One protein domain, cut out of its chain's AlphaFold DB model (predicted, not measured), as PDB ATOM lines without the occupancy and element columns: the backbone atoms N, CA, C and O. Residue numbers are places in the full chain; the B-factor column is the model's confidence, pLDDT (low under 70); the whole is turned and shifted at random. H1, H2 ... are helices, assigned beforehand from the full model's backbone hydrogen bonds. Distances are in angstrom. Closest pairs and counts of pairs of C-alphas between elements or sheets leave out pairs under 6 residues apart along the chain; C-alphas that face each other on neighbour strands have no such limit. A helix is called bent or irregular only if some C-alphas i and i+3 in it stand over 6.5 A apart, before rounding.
ATOM      1  N   LYS A 135     409.067 482.021 409.480       89.31
ATOM      2  CA  LYS A 135     407.962 481.493 408.673       89.31
ATOM      3  C   LYS A 135     406.720 482.380 408.755       89.31
ATOM      4  O   LYS A 135     406.143 482.675 407.721       89.31
ATOM      5  N   GLU A 136     406.340 482.832 409.949       87.81
ATOM      6  CA  GLU A 136     405.211 483.756 410.124       87.81
ATOM      7  C   GLU A 136     405.439 485.073 409.384       87.81
ATOM      8  O   GLU A 136     404.524 485.536 408.718       87.81
ATOM      9  N   VAL A 137     406.654 485.630 409.418       88.25
ATOM     10  CA  VAL A 137     406.994 486.838 408.643       88.25
ATOM     11  C   VAL A 137     406.796 486.598 407.143       88.25
ATOM     12  O   VAL A 137     406.069 487.347 406.496       88.25
ATOM     13  N   LYS A 138     407.355 485.504 406.603       89.00
ATOM     14  CA  LYS A 138     407.178 485.132 405.188       89.00
ATOM     15  C   LYS A 138     405.708 484.938 404.810       89.00
ATOM     16  O   LYS A 138     405.288 485.398 403.751       89.00
ATOM     17  N   ASP A 139     404.935 484.263 405.661       87.06
ATOM     18  CA  ASP A 139     403.508 484.033 405.436       87.06
ATOM     19  C   ASP A 139     402.731 485.366 405.467       87.06
ATOM     20  O   ASP A 139     401.899 485.600 404.594       87.06
ATOM     21  N   ILE A 140     403.030 486.269 406.411       86.12
ATOM     22  CA  ILE A 140     402.417 487.606 406.509       86.12
ATOM     23  C   ILE A 140     402.688 488.424 405.242       86.12
ATOM     24  O   ILE A 140     401.749 488.984 404.667       86.12
ATOM     25  N   ASP A 141     403.939 488.463 404.779       84.44
ATOM     26  CA  ASP A 141     404.327 489.184 403.563       84.44
ATOM     27  C   ASP A 141     403.628 488.602 402.331       84.44
ATOM     28  O   ASP A 141     403.079 489.339 401.505       84.44
ATOM     29  N   TYR A 142     403.564 487.273 402.238       83.62
ATOM     30  CA  TYR A 142     402.843 486.578 401.177       83.62
ATOM     31  C   TYR A 142     401.342 486.912 401.191       83.62
ATOM     32  O   TYR A 142     400.780 487.266 400.149       83.62
ATOM     33  N   CYS A 143     400.693 486.865 402.359       83.19
ATOM     34  CA  CYS A 143     399.286 487.234 402.523       83.19
ATOM     35  C   CYS A 143     399.042 488.704 402.134       83.19
ATOM     36  O   CYS A 143     398.079 489.001 401.420       83.19
ATOM     37  N   TYR A 144     399.927 489.624 402.535       81.38
ATOM     38  CA  TYR A 144     399.840 491.049 402.202       81.38
ATOM     39  C   TYR A 144     399.979 491.309 400.695       81.38
ATOM     40  O   TYR A 144     399.119 491.964 400.097       81.38
ATOM     41  N   LEU A 145     401.020 490.760 400.057       76.50
ATOM     42  CA  LEU A 145     401.268 490.913 398.620       76.50
ATOM     43  C   LEU A 145     400.113 490.348 397.785       76.50
ATOM     44  O   LEU A 145     399.682 490.985 396.821       76.50
ATOM     45  N   LYS A 146     399.548 489.200 398.183       70.50
ATOM     46  CA  LYS A 146     398.384 488.597 397.515       70.50
ATOM     47  C   LYS A 146     397.123 489.455 397.620       70.50
ATOM     48  O   LYS A 146     396.433 489.623 396.617       70.50
ATOM     49  N   ARG A 147     396.838 490.046 398.786       71.81
ATOM     50  CA  ARG A 147     395.697 490.969 398.954       71.81
ATOM     51  C   ARG A 147     395.871 492.249 398.137       71.81
ATOM     52  O   ARG A 147     394.929 492.701 397.491       71.81
ATOM     53  N   LYS A 148     397.087 492.807 398.107       69.25
ATOM     54  CA  LYS A 148     397.417 494.003 397.314       69.25
ATOM     55  C   LYS A 148     397.295 493.750 395.806       69.25
ATOM     56  O   LYS A 148     396.814 494.625 395.091       69.25
ATOM     57  N   ALA A 149     397.677 492.559 395.343       63.47
ATOM     58  CA  ALA A 149     397.493 492.119 393.959       63.47
ATOM     59  C   ALA A 149     396.012 491.892 393.599       63.47
ATOM     60  O   ALA A 149     395.606 492.218 392.490       63.47
ATOM     61  N   GLY A 150     395.188 491.402 394.533       59.59
ATOM     62  CA  GLY A 150     393.741 491.236 394.328       59.59
ATOM     63  C   GLY A 150     392.960 492.555 394.221       59.59
ATOM     64  O   GLY A 150     391.987 492.625 393.477       59.59
ATOM     65  N   ASN A 151     393.410 493.611 394.909       55.59
ATOM     66  CA  ASN A 151     392.779 494.941 394.881       55.59
ATOM     67  C   ASN A 151     393.230 495.827 393.703       55.59
ATOM     68  O   ASN A 151     392.597 496.844 393.426       55.59
ATOM     69  N   ARG A 152     394.311 495.466 392.997       49.72
ATOM     70  CA  ARG A 152     394.777 496.168 391.792       49.72
ATOM     71  C   ARG A 152     394.344 495.399 390.544       49.72
ATOM     72  O   ARG A 152     395.040 494.508 390.089       49.72
ATOM     73  N   GLY A 153     393.164 495.757 390.039       44.53
ATOM     74  CA  GLY A 153     392.721 495.614 388.647       44.53
ATOM     75  C   GLY A 153     393.267 494.452 387.797       44.53
ATOM     76  O   GLY A 153     394.350 494.525 387.237       44.53
ATOM     77  N   ARG A 160     394.206 482.214 393.548       60.50
ATOM     78  CA  ARG A 160     393.374 481.721 394.650       60.50
ATOM     79  C   ARG A 160     394.288 481.152 395.730       60.50
ATOM     80  O   ARG A 160     395.108 480.277 395.460       60.50
ATOM     81  N   PHE A 161     394.143 481.632 396.964       64.75
ATOM     82  CA  PHE A 161     394.698 480.918 398.107       64.75
ATOM     83  C   PHE A 161     394.176 479.480 398.075       64.75
ATOM     84  O   PHE A 161     392.965 479.267 397.971       64.75
ATOM     85  N   ASN A 162     395.060 478.491 398.204       77.62
ATOM     86  CA  ASN A 162     394.579 477.169 398.580       77.62
ATOM     87  C   ASN A 162     393.912 477.273 399.969       77.62
ATOM     88  O   ASN A 162     394.228 478.167 400.763       77.62
ATOM     89  N   ARG A 163     392.965 476.379 400.270       79.06
ATOM     90  CA  ARG A 163     392.159 476.449 401.504       79.06
ATOM     91  C   ARG A 163     393.024 476.538 402.771       79.06
ATOM     92  O   ARG A 163     392.679 477.260 403.700       79.06
ATOM     93  N   LYS A 164     394.175 475.856 402.771       83.88
ATOM     94  CA  LYS A 164     395.154 475.852 403.867       83.88
ATOM     95  C   LYS A 164     395.809 477.221 404.070       83.88
ATOM     96  O   LYS A 164     395.901 477.684 405.199       83.88
ATOM     97  N   MET A 165     396.232 477.879 402.995       81.44
ATOM     98  CA  MET A 165     396.863 479.194 403.051       81.44
ATOM     99  C   MET A 165     395.848 480.293 403.369       81.44
ATOM    100  O   MET A 165     396.176 481.211 404.107       81.44
ATOM    101  N   LYS A 166     394.601 480.176 402.891       79.12
ATOM    102  CA  LYS A 166     393.524 481.095 403.289       79.12
ATOM    103  C   LYS A 166     393.325 481.065 404.808       79.12
ATOM    104  O   LYS A 166     393.421 482.106 405.446       79.12
ATOM    105  N   LYS A 167     393.162 479.862 405.372       81.44
ATOM    106  CA  LYS A 167     393.043 479.656 406.822       81.44
ATOM    107  C   LYS A 167     394.271 480.186 407.575       81.44
ATOM    108  O   LYS A 167     394.132 480.871 408.577       81.44
ATOM    109  N   ARG A 168     395.478 479.941 407.050       84.06
ATOM    110  CA  ARG A 168     396.728 480.463 407.622       84.06
ATOM    111  C   ARG A 168     396.776 481.995 407.640       84.06
ATOM    112  O   ARG A 168     397.203 482.570 408.633       84.06
ATOM    113  N   CYS A 169     396.344 482.657 406.566       82.38
ATOM    114  CA  CYS A 169     396.272 484.116 406.515       82.38
ATOM    115  C   CYS A 169     395.237 484.680 407.503       82.38
ATOM    116  O   CYS A 169     395.498 485.716 408.105       82.38
ATOM    117  N   GLU A 170     394.095 484.006 407.685       81.81
ATOM    118  CA  GLU A 170     393.080 484.370 408.688       81.81
ATOM    119  C   GLU A 170     393.640 484.242 410.118       81.81
ATOM    120  O   GLU A 170     393.529 485.174 410.910       81.81
ATOM    121  N   GLU A 171     394.329 483.140 410.431       83.50
ATOM    122  CA  GLU A 171     395.006 482.937 411.723       83.50
ATOM    123  C   GLU A 171     396.054 484.030 412.008       83.50
ATOM    124  O   GLU A 171     396.132 484.551 413.122       83.50
ATOM    125  N   LEU A 172     396.850 484.406 411.001       84.69
ATOM    126  CA  LEU A 172     397.877 485.444 411.132       84.69
ATOM    127  C   LEU A 172     397.288 486.851 411.278       84.69
ATOM    128  O   LEU A 172     397.856 487.663 412.006       84.69
ATOM    129  N   ASP A 173     396.161 487.145 410.627       80.50
ATOM    130  CA  ASP A 173     395.444 488.410 410.824       80.50
ATOM    131  C   ASP A 173     394.923 488.530 412.255       80.50
ATOM    132  O   ASP A 173     395.151 489.555 412.897       80.50
ATOM    133  N   ILE A 174     394.296 487.466 412.770       81.62
ATOM    134  CA  ILE A 174     393.815 487.401 414.156       81.62
ATOM    135  C   ILE A 174     394.986 487.603 415.122       81.62
ATOM    136  O   ILE A 174     394.890 488.397 416.056       81.62
ATOM    137  N   LEU A 175     396.117 486.925 414.897       81.81
ATOM    138  CA  LEU A 175     397.315 487.091 415.721       81.81
ATOM    139  C   LEU A 175     397.843 488.534 415.676       81.81
ATOM    140  O   LEU A 175     398.181 489.101 416.717       81.81
ATOM    141  N   LYS A 176     397.893 489.148 414.489       82.56
ATOM    142  CA  LYS A 176     398.341 490.533 414.307       82.56
ATOM    143  C   LYS A 176     397.415 491.527 415.005       82.56
ATOM    144  O   LYS A 176     397.900 492.472 415.621       82.56
ATOM    145  N   GLU A 177     396.105 491.320 414.932       79.88
ATOM    146  CA  GLU A 177     395.114 492.137 415.632       79.88
ATOM    147  C   GLU A 177     395.242 491.994 417.151       79.88
ATOM    148  O   GLU A 177     395.353 493.004 417.846       79.88
ATOM    149  N   LYS A 178     395.334 490.760 417.664       77.19
ATOM    150  CA  LYS A 178     395.588 490.488 419.089       77.19
ATOM    151  C   LYS A 178     396.856 491.192 419.582       77.19
ATOM    152  O   LYS A 178     396.821 491.840 420.626       77.19
ATOM    153  N   ARG A 179     397.955 491.119 418.824       81.88
ATOM    154  CA  ARG A 179     399.217 491.808 419.151       81.88
ATOM    155  C   ARG A 179     399.076 493.320 419.118       81.88
ATOM    156  O   ARG A 179     399.519 493.976 420.045       81.88
ATOM    157  N   ARG A 180     398.403 493.875 418.112       76.19
ATOM    158  CA  ARG A 180     398.139 495.317 418.038       76.19
ATOM    159  C   ARG A 180     397.286 495.793 419.217       76.19
ATOM    160  O   ARG A 180     397.530 496.871 419.748       76.19
ATOM    161  N   ASN A 181     396.299 495.005 419.634       70.94
ATOM    162  CA  ASN A 181     395.485 495.301 420.811       70.94
ATOM    163  C   ASN A 181     396.320 495.250 422.093       70.94
ATOM    164  O   ASN A 181     396.169 496.133 422.934       70.94
ATOM    165  N   LEU A 182     397.229 494.277 422.218       72.88
ATOM    166  CA  LEU A 182     398.200 494.231 423.309       72.88
ATOM    167  C   LEU A 182     399.131 495.448 423.283       72.88
ATOM    168  O   LEU A 182     399.256 496.115 424.296       72.88
ATOM    169  N   GLU A 183     399.717 495.793 422.137       72.50
ATOM    170  CA  GLU A 183     400.556 496.985 421.971       72.50
ATOM    171  C   GLU A 183     399.804 498.256 422.372       72.50
ATOM    172  O   GLU A 183     400.353 499.093 423.078       72.50
ATOM    173  N   TRP A 184     398.534 498.395 421.983       63.59
ATOM    174  CA  TRP A 184     397.685 499.510 422.407       63.59
ATOM    175  C   TRP A 184     397.365 499.488 423.897       63.59
ATOM    176  O   TRP A 184     397.310 500.556 424.505       63.59
ATOM    177  N   TYR A 185     397.115 498.315 424.477       63.03
ATOM    178  CA  TYR A 185     396.886 498.147 425.909       63.03
ATOM    179  C   TYR A 185     398.139 498.533 426.690       63.03
ATOM    180  O   TYR A 185     398.067 499.442 427.509       63.03
ATOM    181  N   THR A 186     399.289 497.942 426.361       65.62
ATOM    182  CA  THR A 186     400.593 498.255 426.947       65.62
ATOM    183  C   THR A 186     400.928 499.725 426.747       65.62
ATOM    184  O   THR A 186     401.264 500.391 427.708       65.62
ATOM    185  N   TYR A 187     400.708 500.299 425.560       65.25
ATOM    186  CA  TYR A 187     400.883 501.733 425.320       65.25
ATOM    187  C   TYR A 187     399.935 502.597 426.161       65.25
ATOM    188  O   TYR A 187     400.342 503.640 426.661       65.25
ATOM    189  N   LYS A 188     398.658 502.225 426.326       60.03
ATOM    190  CA  LYS A 188     397.707 502.970 427.171       60.03
ATOM    191  C   LYS A 188     398.093 502.887 428.642       60.03
ATOM    192  O   LYS A 188     398.104 503.913 429.311       60.03
ATOM    193  N   VAL A 189     398.436 501.696 429.117       56.50
ATOM    194  CA  VAL A 189     398.972 501.446 430.456       56.50
ATOM    195  C   VAL A 189     400.247 502.274 430.643       56.50
ATOM    196  O   VAL A 189     400.255 503.170 431.473       56.50
ATOM    197  N   ASP A 190     401.251 502.142 429.784       57.44
ATOM    198  CA  ASP A 190     402.505 502.906 429.825       57.44
ATOM    199  C   ASP A 190     402.309 504.422 429.678       57.44
ATOM    200  O   ASP A 190     403.040 505.206 430.278       57.44
ATOM    201  N   SER A 191     401.333 504.885 428.895       52.50
ATOM    202  CA  SER A 191     401.042 506.320 428.741       52.50
ATOM    203  C   SER A 191     400.274 506.904 429.928       52.50
ATOM    204  O   SER A 191     400.426 508.093 430.206       52.50
ATOM    205  N   MET A 192     399.514 506.095 430.672       52.34
ATOM    206  CA  MET A 192     398.968 506.477 431.979       52.34
ATOM    207  C   MET A 192     400.024 506.370 433.091       52.34
ATOM    208  O   MET A 192     400.024 507.179 434.019       52.34
ATOM    209  N   LEU A 193     400.948 505.409 432.985       52.31
ATOM    210  CA  LEU A 193     401.908 505.052 434.033       52.31
ATOM    211  C   LEU A 193     403.300 505.662 433.848       52.31
ATOM    212  O   LEU A 193     404.071 505.703 434.798       52.31
ATOM    213  N   TYR A 194     403.601 506.288 432.712       51.53
ATOM    214  CA  TYR A 194     404.939 506.725 432.282       51.53
ATOM    215  C   TYR A 194     406.014 505.607 432.370       51.53
ATOM    216  O   TYR A 194     405.859 504.603 433.044       51.53
TER     217      TYR A 194
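Overview. This is residues 135 to 153 and 160 to 194 of the 579 residues of an uncharacterized protein of Halobacteriovorax sp (UniProt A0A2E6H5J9). A short helix, H1, is set nearly at right angles across the early part of a much longer helix, H2, in a lopsided cross. Residues 177 to 194, of which 177 to 193 belong to H2, stick out from this crossing as a long arm with nothing packed on it. The printed part has 54 residues with two named helices, H1 then H2, and no named strand; the class is all helix. It is only just loose, close to extended, with a radius of gyration of the C-alphas of 15.1 A, and its elongated outline spans 46 by 25 by 15 A.

Arrangement. H1, residues 135 to 151, touches H2, residues 163 to 193, with 6 pairs of C-alphas within 8 A. H1 touches H2 with residues 136 to 143 alone, and H2 touches H1 with residues 168 to 172 alone. The closest C-alphas of the two helices are those of Cys 143 and Cys 169, 5.9 A apart. Their lines stand about perpendicular, at 75 degrees, and their centres are 16.4 A apart. In H1 and H2 every O i to N i+4 pair is within hydrogen-bond range.

Along the chain. H1 begins at C-alpha 135, at (407.962, 481.493, 408.673), and measures 24.5 A from first to last C-alpha. H2 measures 44.4 A, from C-alpha 163 at (392.159, 476.449, 401.504) to C-alpha 193 at (401.908, 505.052, 434.033). Neither helix is bent.

Size, cuts and confidence. The two C-alphas farthest apart are those of Gly 153 and Leu 193, at 47.3 A. Without residues 177 to 194, which stand free, the body of 36 residues spans 28 by 19 by 16 A. The link from H1 to H2 runs across the cut: residues 154 to 159 are not printed, and C-alphas 153 and 160 are 15.1 A apart. The mean pLDDT of the printed part is 73.0, and it is under 70 in residues 148 to 153, 160 to 161 and 184 to 194.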